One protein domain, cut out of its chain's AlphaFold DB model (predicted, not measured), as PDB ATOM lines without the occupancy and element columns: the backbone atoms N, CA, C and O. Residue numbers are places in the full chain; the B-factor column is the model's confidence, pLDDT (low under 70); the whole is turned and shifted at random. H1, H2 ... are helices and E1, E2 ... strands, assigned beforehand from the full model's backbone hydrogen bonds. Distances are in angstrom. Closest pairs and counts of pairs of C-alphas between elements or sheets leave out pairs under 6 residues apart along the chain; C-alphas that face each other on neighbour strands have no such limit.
ATOM      1  N   ALA A 121     -15.008 -13.244  57.836       89.12
ATOM      2  CA  ALA A 121     -15.689 -12.624  58.971       89.12
ATOM      3  C   ALA A 121     -17.191 -12.918  58.948       89.12
ATOM      4  O   ALA A 121     -17.741 -13.357  59.954       89.12
ATOM      5  N   ALA A 122     -17.823 -12.762  57.780       89.88
ATOM      6  CA  ALA A 122     -19.258 -12.925  57.606       89.88
ATOM      7  C   ALA A 122     -19.769 -14.281  58.086       89.88
ATOM      8  O   ALA A 122     -20.837 -14.339  58.677       89.88
ATOM      9  N   PHE A 123     -19.012 -15.367  57.901       90.44
ATOM     10  CA  PHE A 123     -19.457 -16.667  58.399       90.44
ATOM     11  C   PHE A 123     -18.967 -17.006  59.815       90.44
ATOM     12  O   PHE A 123     -19.640 -17.776  60.506       90.44
ATOM     13  N   LEU A 124     -17.820 -16.477  60.265       90.56
ATOM     14  CA  LEU A 124     -17.296 -16.733  61.617       90.56
ATOM     15  C   LEU A 124     -18.036 -15.955  62.705       90.56
ATOM     16  O   LEU A 124     -18.191 -16.474  63.813       90.56
ATOM     17  N   LEU A 125     -18.475 -14.742  62.365       88.69
ATOM     18  CA  LEU A 125     -19.256 -13.836  63.208       88.69
ATOM     19  C   LEU A 125     -20.762 -13.925  62.915       88.69
ATOM     20  O   LEU A 125     -21.531 -13.111  63.407       88.69
ATOM     21  N   ALA A 126     -21.184 -14.892  62.095       91.00
ATOM     22  CA  ALA A 126     -22.573 -15.018  61.680       91.00
ATOM     23  C   ALA A 126     -23.524 -15.208  62.869       91.00
ATOM     24  O   ALA A 126     -23.460 -16.235  63.553       91.00
ATOM     25  N   GLU A 127     -24.460 -14.272  63.033       89.75
ATOM     26  CA  GLU A 127     -25.580 -14.379  63.976       89.75
ATOM     27  C   GLU A 127     -26.714 -15.253  63.408       89.75
ATOM     28  O   GLU A 127     -27.433 -15.915  64.157       89.75
ATOM     29  N   THR A 128     -26.836 -15.317  62.076       90.94
ATOM     30  CA  THR A 128     -27.881 -16.076  61.377       90.94
ATOM     31  C   THR A 128     -27.294 -17.166  60.466       90.94
ATOM     32  O   THR A 128     -26.176 -17.033  59.951       90.94
ATOM     33  N   PRO A 129     -28.031 -18.266  60.203       91.44
ATOM     34  CA  PRO A 129     -27.615 -19.272  59.223       91.44
ATOM     35  C   PRO A 129     -27.402 -18.693  57.820       91.44
ATOM     36  O   PRO A 129     -26.530 -19.162  57.089       91.44
ATOM     37  N   VAL A 130     -28.169 -17.663  57.459       91.19
ATOM     38  CA  VAL A 130     -28.120 -17.037  56.138       91.19
ATOM     39  C   VAL A 130     -26.833 -16.240  55.951       91.19
ATOM     40  O   VAL A 130     -26.098 -16.483  54.993       91.19
ATOM     41  N   MET A 131     -26.493 -15.386  56.924       92.38
ATOM     42  CA  MET A 131     -25.219 -14.660  56.963       92.38
ATOM     43  C   MET A 131     -24.034 -15.625  56.852       92.38
ATOM     44  O   MET A 131     -23.096 -15.405  56.079       92.38
ATOM     45  N   ARG A 132     -24.123 -16.762  57.562       93.00
ATOM     46  CA  ARG A 132     -23.122 -17.826  57.479       93.00
ATOM     47  C   ARG A 132     -22.976 -18.362  56.062       93.00
ATOM     48  O   ARG A 132     -21.855 -18.431  55.565       93.00
ATOM     49  N   GLN A 133     -24.071 -18.744  55.407       93.31
ATOM     50  CA  GLN A 133     -23.995 -19.302  54.057       93.31
ATOM     51  C   GLN A 133     -23.457 -18.289  53.044       93.31
ATOM     52  O   GLN A 133     -22.591 -18.650  52.246       93.31
ATOM     53  N   VAL A 134     -23.877 -17.024  53.113       93.31
ATOM     54  CA  VAL A 134     -23.355 -15.956  52.243       93.31
ATOM     55  C   VAL A 134     -21.835 -15.822  52.384       93.31
ATOM     56  O   VAL A 134     -21.117 -15.836  51.381       93.31
ATOM     57  N   GLY A 135     -21.311 -15.782  53.615       93.69
ATOM     58  CA  GLY A 135     -19.863 -15.722  53.850       93.69
ATOM     59  C   GLY A 135     -19.101 -16.931  53.291       93.69
ATOM     60  O   GLY A 135     -17.993 -16.790  52.756       93.69
ATOM     61  N   VAL A 136     -19.704 -18.121  53.347       94.81
ATOM     62  CA  VAL A 136     -19.135 -19.353  52.775       94.81
ATOM     63  C   VAL A 136     -19.126 -19.303  51.245       94.81
ATOM     64  O   VAL A 136     -18.094 -19.590  50.633       94.81
ATOM     65  N   TRP A 137     -20.221 -18.876  50.614       94.75
ATOM     66  CA  TRP A 137     -20.285 -18.715  49.161       94.75
ATOM     67  C   TRP A 137     -19.293 -17.667  48.648       94.75
ATOM     68  O   TRP A 137     -18.521 -17.945  47.732       94.75
ATOM     69  N   ARG A 138     -19.224 -16.491  49.281       94.44
ATOM     70  CA  ARG A 138     -18.232 -15.456  48.938       94.44
ATOM     71  C   ARG A 138     -16.805 -15.977  49.112       94.44
ATOM     72  O   ARG A 138     -15.955 -15.782  48.243       94.44
ATOM     73  N   SER A 139     -16.551 -16.731  50.184       93.81
ATOM     74  CA  SER A 139     -15.267 -17.407  50.401       93.81
ATOM     75  C   SER A 139     -14.915 -18.385  49.274       93.81
ATOM     76  O   SER A 139     -13.748 -18.462  48.894       93.81
ATOM     77  N   MET A 140     -15.888 -19.105  48.709       93.25
ATOM     78  CA  MET A 140     -15.663 -20.019  47.584       93.25
ATOM     79  C   MET A 140     -15.201 -19.286  46.309       93.25
ATOM     80  O   MET A 140     -14.346 -19.809  45.592       93.25
ATOM     81  N   TRP A 141     -15.687 -18.062  46.059       93.25
ATOM     82  CA  TRP A 141     -15.320 -17.240  44.887       93.25
ATOM     83  C   TRP A 141     -13.960 -16.553  45.013       93.25
ATOM     84  O   TRP A 141     -13.345 -16.215  44.004       93.25
ATOM     85  N   LEU A 142     -13.488 -16.332  46.240       93.56
ATOM     86  CA  LEU A 142     -12.295 -15.525  46.521       93.56
ATOM     87  C   LEU A 142     -11.029 -16.353  46.766       93.56
ATOM     88  O   LEU A 142      -9.923 -15.807  46.826       93.56
ATOM     89  N   ARG A 143     -11.164 -17.672  46.939       91.38
ATOM     90  CA  ARG A 143     -10.064 -18.530  47.388       91.38
ATOM     91  C   ARG A 143      -9.265 -19.158  46.253       91.38
ATOM     92  O   ARG A 143      -9.751 -19.475  45.175       91.38
ATOM     93  N   LYS A 144      -7.996 -19.377  46.563       91.94
ATOM     94  CA  LYS A 144      -6.959 -19.991  45.746       91.94
ATOM     95  C   LYS A 144      -6.839 -21.455  46.118       91.94
ATOM     96  O   LYS A 144      -6.865 -21.816  47.300       91.94
ATOM     97  N   SER A 145      -6.631 -22.292  45.113       90.62
ATOM     98  CA  SER A 145      -6.348 -23.702  45.324       90.62
ATOM     99  C   SER A 145      -5.359 -24.245  44.303       90.62
ATOM    100  O   SER A 145      -5.162 -23.664  43.237       90.62
ATOM    101  N   LYS A 146      -4.742 -25.382  44.638       89.12
ATOM    102  CA  LYS A 146      -3.986 -26.188  43.683       89.12
ATOM    103  C   LYS A 146      -4.933 -26.834  42.668       89.12
ATOM    104  O   LYS A 146      -4.624 -26.821  41.482       89.12
ATOM    105  N   TYR A 147      -6.075 -27.340  43.137       90.31
ATOM    106  CA  TYR A 147      -7.133 -27.908  42.305       90.31
ATOM    107  C   TYR A 147      -8.395 -27.049  42.425       90.31
ATOM    108  O   TYR A 147      -8.861 -26.837  43.547       90.31
ATOM    109  N   PRO A 148      -8.966 -26.544  41.316       86.88
ATOM    110  CA  PRO A 148     -10.174 -25.720  41.355       86.88
ATOM    111  C   PRO A 148     -11.351 -26.379  42.081       86.88
ATOM    112  O   PRO A 148     -12.112 -25.683  42.735       86.88
ATOM    113  N   GLN A 149     -11.480 -27.706  42.020       91.88
ATOM    114  CA  GLN A 149     -12.532 -28.454  42.710       91.88
ATOM    115  C   GLN A 149     -12.430 -28.352  44.239       91.88
ATOM    116  O   GLN A 149     -13.447 -28.406  44.928       91.88
ATOM    117  N   ASP A 150     -11.227 -28.144  44.786       92.50
ATOM    118  CA  ASP A 150     -11.040 -28.013  46.233       92.50
ATOM    119  C   ASP A 150     -11.739 -26.776  46.798       92.50
ATOM    120  O   ASP A 150     -12.050 -26.776  47.982       92.50
ATOM    121  N   THR A 151     -11.992 -25.726  46.001       91.19
ATOM    122  CA  THR A 151     -12.757 -24.568  46.496       91.19
ATOM    123  C   THR A 151     -14.202 -24.947  46.811       91.19
ATOM    124  O   THR A 151     -14.800 -24.343  47.696       91.19
ATOM    125  N   VAL A 152     -14.734 -25.977  46.142       92.56
ATOM    126  CA  VAL A 152     -16.056 -26.550  46.409       92.56
ATOM    127  C   VAL A 152     -15.982 -27.563  47.547       92.56
ATOM    128  O   VAL A 152     -16.711 -27.450  48.534       92.56
ATOM    129  N   TYR A 153     -15.061 -28.529  47.461       93.44
ATOM    130  CA  TYR A 153     -14.926 -29.575  48.479       93.44
ATOM    131  C   TYR A 153     -14.557 -29.030  49.860       93.44
ATOM    132  O   TYR A 153     -14.962 -29.608  50.869       93.44
ATOM    133  N   SER A 154     -13.826 -27.914  49.936       91.12
ATOM    134  CA  SER A 154     -13.506 -27.286  51.217       91.12
ATOM    135  C   SER A 154     -14.688 -26.553  51.850       91.12
ATOM    136  O   SER A 154     -14.638 -26.271  53.040       91.12
ATOM    137  N   MET A 155     -15.752 -26.263  51.098       92.19
ATOM    138  CA  MET A 155     -16.913 -25.504  51.580       92.19
ATOM    139  C   MET A 155     -18.160 -26.365  51.761       92.19
ATOM    140  O   MET A 155     -19.078 -25.963  52.474       92.19
ATOM    141  N   MET A 156     -18.187 -27.569  51.181       90.75
ATOM    142  CA  MET A 156     -19.360 -28.450  51.176       90.75
ATOM    143  C   MET A 156     -19.940 -28.690  52.582       90.75
ATOM    144  O   MET A 156     -21.147 -28.590  52.783       90.75
ATOM    145  N   TYR A 157     -19.081 -28.904  53.587       91.06
ATOM    146  CA  TYR A 157     -19.526 -29.137  54.963       91.06
ATOM    147  C   TYR A 157     -20.125 -27.877  55.598       91.06
ATOM    148  O   TYR A 157     -21.099 -27.964  56.341       91.06
ATOM    149  N   LEU A 158     -19.549 -26.707  55.305       91.88
ATOM    150  CA  LEU A 158     -20.036 -25.419  55.804       91.88
ATOM    151  C   LEU A 158     -21.385 -25.036  55.179       91.88
ATOM    152  O   LEU A 158     -22.201 -24.405  55.844       91.88
ATOM    153  N   LEU A 159     -21.625 -25.460  53.936       92.31
ATOM    154  CA  LEU A 159     -22.902 -25.309  53.231       92.31
ATOM    155  C   LEU A 159     -23.918 -26.412  53.566       92.31
ATOM    156  O   LEU A 159     -25.055 -26.344  53.115       92.31
ATOM    157  N   GLY A 160     -23.532 -27.431  54.343       91.19
ATOM    158  CA  GLY A 160     -24.406 -28.554  54.683       91.19
ATOM    159  C   GLY A 160     -24.716 -29.493  53.511       91.19
ATOM    160  O   GLY A 160     -25.659 -30.276  53.598       91.19
ATOM    161  N   VAL A 161     -23.931 -29.442  52.434       91.94
ATOM    162  CA  VAL A 161     -24.110 -30.290  51.250       91.94
ATOM    163  C   VAL A 161     -23.188 -31.503  51.296       91.94
ATOM    164  O   VAL A 161     -22.099 -31.479  51.882       91.94
ATOM    165  N   LYS A 162     -23.613 -32.583  50.639       91.50
ATOM    166  CA  LYS A 162     -22.818 -33.803  50.497       91.50
ATOM    167  C   LYS A 162     -22.615 -34.083  49.017       91.50
ATOM    168  O   LYS A 162     -23.568 -34.386  48.306       91.50
ATOM    169  N   ILE A 163     -21.366 -33.980  48.580       91.38
ATOM    170  CA  ILE A 163     -20.947 -34.254  47.207       91.38
ATOM    171  C   ILE A 163     -19.844 -35.303  47.265       91.38
ATOM    172  O   ILE A 163     -18.916 -35.190  48.070       91.38
ATOM    173  N   ASP A 164     -19.957 -36.328  46.427       91.94
ATOM    174  CA  ASP A 164     -18.921 -37.346  46.310       91.94
ATOM    175  C   ASP A 164     -17.669 -36.751  45.660       91.94
ATOM    176  O   ASP A 164     -17.737 -36.032  44.660       91.94
ATOM    177  N   VAL A 165     -16.511 -37.040  46.255       91.88
ATOM    178  CA  VAL A 165     -15.233 -36.498  45.790       91.88
ATOM    179  C   VAL A 165     -14.819 -37.211  44.508       91.88
ATOM    180  O   VAL A 165     -14.383 -38.360  44.538       91.88
ATOM    181  N   ASP A 166     -14.907 -36.500  43.390       93.88
ATOM    182  CA  ASP A 166     -14.417 -36.937  42.086       93.88
ATOM    183  C   ASP A 166     -13.718 -35.779  41.362       93.88
ATOM    184  O   ASP A 166     -14.343 -34.818  40.910       93.88
ATOM    185  N   TYR A 167     -12.393 -35.858  41.238       92.88
ATOM    186  CA  TYR A 167     -11.595 -34.842  40.542       92.88
ATOM    187  C   TYR A 167     -11.714 -34.906  39.012       92.88
ATOM    188  O   TYR A 167     -11.166 -34.040  38.333       92.88
ATOM    189  N   LYS A 168     -12.423 -35.898  38.452       93.88
ATOM    190  CA  LYS A 168     -12.751 -35.937  37.018       93.88
ATOM    191  C   LYS A 168     -13.891 -34.988  36.662       93.88
ATOM    192  O   LYS A 168     -13.995 -34.588  35.505       93.88
ATOM    193  N   ARG A 169     -14.737 -34.631  37.633       91.38
ATOM    194  CA  ARG A 169     -15.827 -33.675  37.430       91.38
ATOM    195  C   ARG A 169     -15.272 -32.268  37.246       91.38
ATOM    196  O   ARG A 169     -14.289 -31.877  37.892       91.38
ATOM    197  N   SER A 170     -15.926 -31.504  36.375       88.62
ATOM    198  CA  SER A 170     -15.649 -30.077  36.266       88.62
ATOM    199  C   SER A 170     -16.102 -29.373  37.545       88.62
ATOM    200  O   SER A 170     -16.973 -29.849  38.280       88.62
ATOM    201  N   ARG A 171     -15.499 -28.225  37.836       86.88
ATOM    202  CA  ARG A 171     -15.923 -27.420  38.981       86.88
ATOM    203  C   ARG A 171     -17.324 -26.864  38.750       86.88
ATOM    204  O   ARG A 171     -18.091 -26.760  39.695       86.88
ATOM    205  N   GLU A 172     -17.644 -26.515  37.516       85.94
ATOM    206  CA  GLU A 172     -18.934 -25.989  37.090       85.94
ATOM    207  C   GLU A 172     -20.049 -26.991  37.421       85.94
ATOM    208  O   GLU A 172     -21.045 -26.611  38.034       85.94
ATOM    209  N   ASP A 173     -19.829 -28.283  37.150       86.50
ATOM    210  CA  ASP A 173     -20.764 -29.354  37.522       86.50
ATOM    211  C   ASP A 173     -20.906 -29.505  39.040       86.50
ATOM    212  O   ASP A 173     -22.001 -29.762  39.544       86.50
ATOM    213  N   LEU A 174     -19.799 -29.385  39.783       91.06
ATOM    214  CA  LEU A 174     -19.812 -29.464  41.246       91.06
ATOM    215  C   LEU A 174     -20.578 -28.285  41.845       91.06
ATOM    216  O   LEU A 174     -21.437 -28.481  42.698       91.06
ATOM    217  N   ILE A 175     -20.303 -27.071  41.372       89.75
ATOM    218  CA  ILE A 175     -20.996 -25.855  41.783       89.75
ATOM    219  C   ILE A 175     -22.490 -25.985  41.483       89.75
ATOM    220  O   ILE A 175     -23.286 -25.808  42.397       89.75
ATOM    221  N   ALA A 176     -22.884 -26.360  40.262       86.19
ATOM    222  CA  ALA A 176     -24.292 -26.541  39.904       86.19
ATOM    223  C   ALA A 176     -25.009 -27.538  40.832       86.19
ATOM    224  O   ALA A 176     -26.158 -27.322  41.226       86.19
ATOM    225  N   GLU A 177     -24.321 -28.607  41.244       88.69
ATOM    226  CA  GLU A 177     -24.848 -29.534  42.239       88.69
ATOM    227  C   GLU A 177     -25.004 -28.901  43.629       88.69
ATOM    228  O   GLU A 177     -26.055 -29.093  44.243       88.69
ATOM    229  N   VAL A 178     -24.013 -28.138  44.117       91.25
ATOM    230  CA  VAL A 178     -24.124 -27.404  45.394       91.25
ATOM    231  C   VAL A 178     -25.360 -26.512  45.366       91.25
ATOM    232  O   VAL A 178     -26.181 -26.592  46.272       91.25
ATOM    233  N   VAL A 179     -25.523 -25.717  44.307       89.62
ATOM    234  CA  VAL A 179     -26.638 -24.774  44.152       89.62
ATOM    235  C   VAL A 179     -27.969 -25.504  44.263       89.62
ATOM    236  O   VAL A 179     -28.816 -25.111  45.062       89.62
ATOM    237  N   ARG A 180     -28.127 -26.615  43.532       87.25
ATOM    238  CA  ARG A 180     -29.328 -27.457  43.584       87.25
ATOM    239  C   ARG A 180     -29.591 -28.013  44.985       87.25
ATOM    240  O   ARG A 180     -30.743 -28.082  45.396       87.25
ATOM    241  N   GLN A 181     -28.554 -28.430  45.714       89.25
ATOM    242  CA  GLN A 181     -28.717 -28.928  47.084       89.25
ATOM    243  C   GLN A 181     -29.048 -27.798  48.077       89.25
ATOM    244  O   GLN A 181     -29.758 -28.040  49.048       89.25
ATOM    245  N   THR A 182     -28.588 -26.568  47.829       89.56
ATOM    246  CA  THR A 182     -28.850 -25.408  48.702       89.56
ATOM    247  C   THR A 182     -30.127 -24.637  48.358       89.56
ATOM    248  O   THR A 182     -30.588 -23.842  49.174       89.56
ATOM    249  N   SER A 183     -30.733 -24.865  47.185       84.88
ATOM    250  CA  SER A 183     -31.811 -24.005  46.672       84.88
ATOM    251  C   SER A 183     -33.121 -24.061  47.427       84.88
ATOM    252  O   SER A 183     -33.852 -23.077  47.441       84.88
ATOM    253  N   ALA A 184     -33.391 -25.191  48.070       78.38
ATOM    254  CA  ALA A 184     -34.564 -25.359  48.914       78.38
ATOM    255  C   ALA A 184     -34.398 -24.719  50.304       78.38
ATOM    256  O   ALA A 184     -35.387 -24.545  51.003       78.38
ATOM    257  N   SER A 185     -33.166 -24.414  50.729       81.69
ATOM    258  CA  SER A 185     -32.894 -23.829  52.047       81.69
ATOM    259  C   SER A 185     -32.780 -22.312  51.960       81.69
ATOM    260  O   SER A 185     -33.681 -21.602  52.389       81.69
ATOM    261  N   PHE A 186     -31.684 -21.819  51.381       84.56
ATOM    262  CA  PHE A 186     -31.422 -20.393  51.214       84.56
ATOM    263  C   PHE A 186     -30.680 -20.201  49.889       84.56
ATOM    264  O   PHE A 186     -29.585 -20.752  49.731       84.56
ATOM    265  N   PRO A 187     -31.210 -19.424  48.930       91.56
ATOM    266  CA  PRO A 187     -30.506 -19.134  47.690       91.56
ATOM    267  C   PRO A 187     -29.395 -18.085  47.875       91.56
ATOM    268  O   PRO A 187     -29.276 -17.128  47.115       91.56
ATOM    269  N   SER A 188     -28.529 -18.284  48.874       92.38
ATOM    270  CA  SER A 188     -27.489 -17.339  49.298       92.38
ATOM    271  C   SER A 188     -26.427 -17.041  48.242       92.38
ATOM    272  O   SER A 188     -25.720 -16.047  48.353       92.38
ATOM    273  N   TRP A 189     -26.317 -17.868  47.198       91.62
ATOM    274  CA  TRP A 189     -25.443 -17.581  46.058       91.62
ATOM    275  C   TRP A 189     -25.927 -16.381  45.221       91.62
ATOM    276  O   TRP A 189     -25.144 -15.848  44.439       91.62
ATOM    277  N   LEU A 190     -27.185 -15.943  45.372       91.31
ATOM    278  CA  LEU A 190     -27.683 -14.709  44.753       91.31
ATOM    279  C   LEU A 190     -27.055 -13.453  45.367       91.31
ATOM    280  O   LEU A 190     -26.969 -12.420  44.714       91.31
ATOM    281  N   ASP A 191     -26.583 -13.548  46.605       90.75
ATOM    282  CA  ASP A 191     -26.104 -12.417  47.395       90.75
ATOM    283  C   ASP A 191     -24.567 -12.410  47.526       90.75
ATOM    284  O   ASP A 191     -23.976 -12.090  48.561       90.75
ATOM    285  N   ILE A 192     -23.870 -12.825  46.468       91.88
ATOM    286  CA  ILE A 192     -22.401 -12.891  46.484       91.88
ATOM    287  C   ILE A 192     -21.754 -11.789  45.655       91.88
ATOM    288  O   ILE A 192     -20.594 -11.471  45.905       91.88
ATOM    289  N   MET A 193     -22.478 -11.213  44.690       89.94
ATOM    290  CA  MET A 193     -21.916 -10.282  43.715       89.94
ATOM    291  C   MET A 193     -22.618  -8.932  43.694       89.94
ATOM    292  O   MET A 193     -23.832  -8.851  43.856       89.94
ATOM    293  N   GLU A 194     -21.835  -7.898  43.414       88.06
ATOM    294  CA  GLU A 194     -22.312  -6.563  43.078       88.06
ATOM    295  C   GLU A 194     -23.139  -6.582  41.785       88.06
ATOM    296  O   GLU A 194     -22.982  -7.442  40.912       88.06
ATOM    297  N   HIS A 195     -24.030  -5.605  41.646       80.62
ATOM    298  CA  HIS A 195     -24.957  -5.524  40.518       80.62
ATOM    299  C   HIS A 195     -24.273  -5.295  39.158       80.62
ATOM    300  O   HIS A 195     -24.814  -5.703  38.131       80.62
ATOM    301  N   ASP A 196     -23.078  -4.695  39.143       81.75
ATOM    302  CA  ASP A 196     -22.261  -4.440  37.949       81.75
ATOM    303  C   ASP A 196     -21.326  -5.611  37.583       81.75
ATOM    304  O   ASP A 196     -20.500  -5.503  36.669       81.75
ATOM    305  N   ALA A 197     -21.446  -6.737  38.292       84.38
ATOM    306  CA  ALA A 197     -20.667  -7.929  38.020       84.38
ATOM    307  C   ALA A 197     -20.881  -8.454  36.587       84.38
ATOM    308  O   ALA A 197     -21.979  -8.344  36.029       84.38
ATOM    309  N   PRO A 198     -19.849  -9.090  35.993       81.44
ATOM    310  CA  PRO A 198     -19.976  -9.785  34.718       81.44
ATOM    311  C   PRO A 198     -21.198 -10.696  34.683       81.44
ATOM    312  O   PRO A 198     -21.524 -11.353  35.668       81.44
ATOM    313  N   ARG A 199     -21.837 -10.820  33.522       72.81
ATOM    314  CA  ARG A 199     -22.911 -11.794  33.335       72.81
ATOM    315  C   ARG A 199     -22.637 -12.703  32.170       72.81
ATOM    316  O   ARG A 199     -22.281 -12.261  31.082       72.81
ATOM    317  N   GLU A 200     -22.908 -13.977  32.395       70.00
ATOM    318  CA  GLU A 200     -23.067 -14.933  31.322       70.00
ATOM    319  C   GLU A 200     -24.555 -15.270  31.219       70.00
ATOM    320  O   GLU A 200     -25.120 -15.906  32.100       70.00
ATOM    321  N   LEU A 201     -25.210 -14.833  30.137       58.44
ATOM    322  CA  LEU A 201     -26.661 -14.999  29.940       58.44
ATOM    323  C   LEU A 201     -27.110 -16.472  29.976       58.44
ATOM    324  O   LEU A 201     -28.262 -16.771  30.277       58.44
ATOM    325  N   ARG A 202     -26.188 -17.407  29.710       59.69
ATOM    326  CA  ARG A 202     -26.429 -18.852  29.824       59.69
ATOM    327  C   ARG A 202     -26.505 -19.344  31.269       59.69
ATOM    328  O   ARG A 202     -27.073 -20.406  31.499       59.69
ATOM    329  N   GLN A 203     -25.972 -18.582  32.221       62.03
ATOM    330  CA  GLN A 203     -25.915 -18.947  33.634       62.03
ATOM    331  C   GLN A 203     -27.192 -18.568  34.412       62.03
ATOM    332  O   GLN A 203     -27.268 -18.834  35.600       62.03
ATOM    333  N   ARG A 204     -28.264 -18.077  33.765       79.31
ATOM    334  CA  ARG A 204     -29.604 -17.912  34.382       79.31
ATOM    335  C   ARG A 204     -29.583 -17.011  35.636       79.31
ATOM    336  O   ARG A 204     -29.221 -15.842  35.535       79.31
ATOM    337  N   MET A 205     -29.999 -17.533  36.794       82.56
ATOM    338  CA  MET A 205     -29.931 -16.877  38.108       82.56
ATOM    339  C   MET A 205     -28.558 -17.043  38.781       82.56
ATOM    340  O   MET A 205     -28.322 -16.511  39.863       82.56
ATOM    341  N   PHE A 206     -27.665 -17.819  38.175       82.06
ATOM    342  CA  PHE A 206     -26.388 -18.193  38.749       82.06
ATOM    343  C   PHE A 206     -25.323 -17.104  38.523       82.06
ATOM    344  O   PHE A 206     -25.228 -16.570  37.413       82.06
ATOM    345  N   PRO A 207     -24.525 -16.737  39.545       80.19
ATOM    346  CA  PRO A 207     -23.429 -15.791  39.377       80.19
ATOM    347  C   PRO A 207     -22.371 -16.330  38.404       80.19
ATOM    348  O   PRO A 207     -22.116 -17.538  38.399       80.19
ATOM    349  N   PRO A 208     -21.697 -15.445  37.643       83.94
ATOM    350  CA  PRO A 208     -20.572 -15.819  36.792       83.94
ATOM    351  C   PRO A 208     -19.554 -16.662  37.567       83.94
ATOM    352  O   PRO A 208     -19.059 -16.268  38.630       83.94
ATOM    353  N   ILE A 209     -19.204 -17.818  37.010       87.25
ATOM    354  CA  ILE A 209     -18.113 -18.651  37.524       87.25
ATOM    355  C   ILE A 209     -16.776 -18.050  37.064       87.25
ATOM    356  O   ILE A 209     -16.543 -17.943  35.858       87.25
ATOM    357  N   PRO A 210     -15.871 -17.668  37.982       89.56
ATOM    358  CA  PRO A 210     -14.583 -17.122  37.594       89.56
ATOM    359  C   PRO A 210     -13.669 -18.163  36.954       89.56
ATOM    360  O   PRO A 210     -13.787 -19.373  37.174       89.56
ATOM    361  N   THR A 211     -12.647 -17.676  36.258       89.19
ATOM    362  CA  THR A 211     -11.486 -18.482  35.884       89.19
ATOM    363  C   THR A 211     -10.539 -18.571  37.076       89.19
ATOM    364  O   THR A 211     -10.216 -17.565  37.711       89.19
ATOM    365  N   PHE A 212     -10.073 -19.784  37.385       84.75
ATOM    366  CA  PHE A 212      -9.126 -20.017  38.475       84.75
ATOM    367  C   PHE A 212      -7.866 -20.653  37.905       84.75
ATOM    368  O   PHE A 212      -7.911 -21.753  37.354       84.75
ATOM    369  N   GLY A 213      -6.738 -19.969  38.067       83.56
ATOM    370  CA  GLY A 213      -5.423 -20.566  37.875       83.56
ATOM    371  C   GLY A 213      -4.944 -21.268  39.147       83.56
ATOM    372  O   GLY A 213      -5.353 -20.926  40.259       83.56
ATOM    373  N   VAL A 214      -4.034 -22.230  38.990       85.94
ATOM    374  CA  VAL A 214      -3.391 -22.937  40.109       85.94
ATOM    375  C   VAL A 214      -2.737 -21.920  41.045       85.94
ATOM    376  O   VAL A 214      -1.798 -21.230  40.659       85.94
ATOM    377  N   GLN A 215      -3.234 -21.830  42.282       85.75
ATOM    378  CA  GLN A 215      -2.770 -20.894  43.317       85.75
ATOM    379  C   GLN A 215      -2.839 -19.406  42.917       85.75
ATOM    380  O   GLN A 215      -2.174 -18.558  43.520       85.75
ATOM    381  N   GLN A 216      -3.661 -19.061  41.926       89.00
ATOM    382  CA  GLN A 216      -3.838 -17.687  41.461       89.00
ATOM    383  C   GLN A 216      -5.095 -17.054  42.053       89.00
ATOM    384  O   GLN A 216      -6.013 -17.744  42.492       89.00
ATOM    385  N   THR A 217      -5.115 -15.721  42.093       91.12
ATOM    386  CA  THR A 217      -6.329 -14.971  42.432       91.12
ATOM    387  C   THR A 217      -7.399 -15.247  41.368       91.12
ATOM    388  O   THR A 217      -7.071 -15.160  40.185       91.12
ATOM    389  N   PRO A 218      -8.642 -15.577  41.757       93.12
ATOM    390  CA  PRO A 218      -9.736 -15.774  40.810       93.12
ATOM    391  C   PRO A 218     -10.013 -14.507  39.991       93.12
ATOM    392  O   PRO A 218      -9.991 -13.394  40.529       93.12
ATOM    393  N   ILE A 219     -10.277 -14.670  38.692       93.94
ATOM    394  CA  ILE A 219     -10.507 -13.558  37.758       93.94
ATOM    395  C   ILE A 219     -11.751 -13.773  36.893       93.94
ATOM    396  O   ILE A 219     -12.113 -14.902  36.566       93.94
ATOM    397  N   PHE A 220     -12.347 -12.673  36.450       91.38
ATOM    398  CA  PHE A 220     -13.271 -12.636  35.323       91.38
ATOM    399  C   PHE A 220     -12.563 -12.125  34.072       91.38
ATOM    400  O   PHE A 220     -11.699 -11.250  34.153       91.38
ATOM    401  N   THR A 221     -12.950 -12.650  32.910       88.00
ATOM    402  CA  THR A 221     -12.479 -12.160  31.612       88.00
ATOM    403  C   THR A 221     -13.577 -11.318  30.968       88.00
ATOM    404  O   THR A 221     -14.542 -11.852  30.431       88.00
ATOM    405  N   LEU A 222     -13.425  -9.997  31.033       84.38
ATOM    406  CA  LEU A 222     -14.345  -9.007  30.474       84.38
ATOM    407  C   LEU A 222     -13.696  -8.333  29.273       84.38
ATOM    408  O   LEU A 222     -12.644  -7.730  29.428       84.38
ATOM    409  N   GLU A 223     -14.292  -8.426  28.082       81.88
ATOM    410  CA  GLU A 223     -13.809  -7.702  26.888       81.88
ATOM    411  C   GLU A 223     -12.291  -7.862  26.630       81.88
ATOM    412  O   GLU A 223     -11.600  -6.933  26.219       81.88
ATOM    413  N   LYS A 224     -11.763  -9.076  26.865       83.06
ATOM    414  CA  LYS A 224     -10.329  -9.448  26.794       83.06
ATOM    415  C   LYS A 224      -9.437  -8.897  27.919       83.06
ATOM    416  O   LYS A 224      -8.235  -9.156  27.911       83.06
ATOM    417  N   GLN A 225      -9.991  -8.199  28.902       88.38
ATOM    418  CA  GLN A 225      -9.304  -7.800  30.127       88.38
ATOM    419  C   GLN A 225      -9.574  -8.795  31.257       88.38
ATOM    420  O   GLN A 225     -10.671  -9.333  31.394       88.38
ATOM    421  N   SER A 226      -8.554  -9.045  32.076       91.12
ATOM    422  CA  SER A 226      -8.681  -9.864  33.283       91.12
ATOM    423  C   SER A 226      -8.895  -8.961  34.490       91.12
ATOM    424  O   SER A 226      -8.056  -8.106  34.771       91.12
ATOM    425  N   VAL A 227      -9.997  -9.159  35.209       93.38
ATOM    426  CA  VAL A 227     -10.361  -8.379  36.399       93.38
ATOM    427  C   VAL A 227     -10.493  -9.317  37.590       93.38
ATOM    428  O   VAL A 227     -11.077 -10.391  37.469       93.38
ATOM    429  N   ALA A 228      -9.946  -8.938  38.744       93.75
ATOM    430  CA  ALA A 228     -10.054  -9.743  39.958       93.75
ATOM    431  C   ALA A 228     -11.516  -9.868  40.412       93.75
ATOM    432  O   ALA A 228     -12.242  -8.874  40.444       93.75
ATOM    433  N   VAL A 229     -11.919 -11.077  40.813       94.12
ATOM    434  CA  VAL A 229     -13.278 -11.359  41.317       94.12
ATOM    435  C   VAL A 229     -13.632 -10.483  42.508       94.12
ATOM    436  O   VAL A 229     -14.753 -10.005  42.601       94.12
ATOM    437  N   GLU A 230     -12.651 -10.225  43.373       94.00
ATOM    438  CA  GLU A 230     -12.769  -9.377  44.560       94.00
ATOM    439  C   GLU A 230     -13.407  -8.011  44.294       94.00
ATOM    440  O   GLU A 230     -14.142  -7.529  45.148       94.00
ATOM    441  N   LYS A 231     -13.197  -7.423  43.109       92.75
ATOM    442  CA  LYS A 231     -13.813  -6.142  42.734       92.75
ATOM    443  C   LYS A 231     -15.346  -6.187  42.784       92.75
ATOM    444  O   LYS A 231     -15.968  -5.162  43.019       92.75
ATOM    445  N   TYR A 232     -15.922  -7.358  42.534       93.19
ATOM    446  CA  TYR A 232     -17.355  -7.554  42.354       93.19
ATOM    447  C   TYR A 232     -17.992  -8.360  43.483       93.19
ATOM    448  O   TYR A 232     -19.145  -8.748  43.345       93.19
ATOM    449  N   ILE A 233     -17.267  -8.680  44.560       93.38
ATOM    450  CA  ILE A 233     -17.847  -9.404  45.694       93.38
ATOM    451  C   ILE A 233     -18.392  -8.410  46.714       93.38
ATOM    452  O   ILE A 233     -17.667  -7.530  47.176       93.38
ATOM    453  N   LEU A 234     -19.648  -8.611  47.111       91.00
ATOM    454  CA  LEU A 234     -20.290  -7.848  48.177       91.00
ATOM    455  C   LEU A 234     -19.532  -8.039  49.499       91.00
ATOM    456  O   LEU A 234     -19.186  -9.159  49.887       91.00
ATOM    457  N   THR A 235     -19.293  -6.952  50.229       89.25
ATOM    458  CA  THR A 235     -18.506  -6.987  51.478       89.25
ATOM    459  C   THR A 235     -19.279  -6.521  52.706       89.25
ATOM    460  O   THR A 235     -19.100  -7.090  53.773       89.25
ATOM    461  N   ASN A 236     -20.179  -5.548  52.581       85.25
ATOM    462  CA  ASN A 236     -20.771  -4.907  53.765       85.25
ATOM    463  C   ASN A 236     -22.158  -5.429  54.130       85.25
ATOM    464  O   ASN A 236     -22.555  -5.368  55.292       85.25
TER     465      ASN A 236
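Overview. This is residues 121 to 236 of the 370 residues of an uncharacterized protein of Trichoderma harzianum (UniProt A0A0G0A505). Two longer helices, H2 and H4, run in nearly opposite directions with a gap between them, and short helices sit around H2: H1 beside its first half, H5 on one side, H3 and H6 near its last residues. H3 also reaches H4, and a small strand hairpin, E1 and E2, makes the end of the body far from H1, with much of the rest in long loops. The printed part has 116 residues, with named elements in the order H1, H2, H3, H4, H5, E1, E2, H6; the two strands form an antiparallel sheet, E1 - E2. The class is mostly helix, though the named elements hold 50 of the 116 residues. The whole is compact, with a radius of gyration of the C-alphas of 13.6 A, and rounded, spanning 38 by 35 by 27 A.

Along the chain. H1 is residues 121 to 124, beginning at C-alpha 121 (-15.689, -12.624, 58.971). H2, residues 129 to 142, is the longest helix, 20.3 A from first to last C-alpha. H3 is residues 150 to 153. H4, residues 171 to 182, is 16.3 A long and begins at C-alpha 171 (-15.923, -27.420, 38.981). H5 is residues 188 to 191. E1, residues 219 to 222, is 9.4 A long, and E2, residues 225 to 228, is 10.0 A long. H6, residues 229 to 232, ends at C-alpha 232 (-17.355, -7.554, 42.354).

Arrangement. H2 is the hub, touching four other helices. H1 touches residues 131 to 136 of H2, with the closest C-alphas, of Phe 123 and Arg 132, 4.0 A apart. H5 touches H2, closest at the C-alphas of Val 134 and Ser 188, 5.3 A. H3 only just touches H2, with 3 pairs of C-alphas within 8 A, closest at Met 140 and Thr 151, 5.5 A. H6 only just touches H2, also with 3 pairs, closest at the C-alphas of Leu 142 and Glu 230, 6.5 A. H4 only just touches H3, with 3 pairs, closest at the C-alphas of Val 152 and Ile 175, 6.8 A. H2 and H4 are apart. E1 and E2 form a hairpin, antiparallel at 146 degrees, with N 220 and O 227 2.8 A apart and N 225 and O 222 2.7 A apart, within hydrogen-bond range. In H2 and H4 every O i to N i+4 pair is within hydrogen-bond range; H1, H3, H5 and H6 are too short for such a pair, and the single O i to N i+3 pair is within range in H1, H5 and H6 but not in H3.

Size, cuts and confidence. The C-alphas farthest apart, of Glu 127 and Lys 224, are 40.5 A apart. The printed part has no cut. The links H3 to H4, 17 residues, and H5 to E1, 27 residues, are long. The mean pLDDT of the printed part is 88.5, and residues 201 to 203 are under 70.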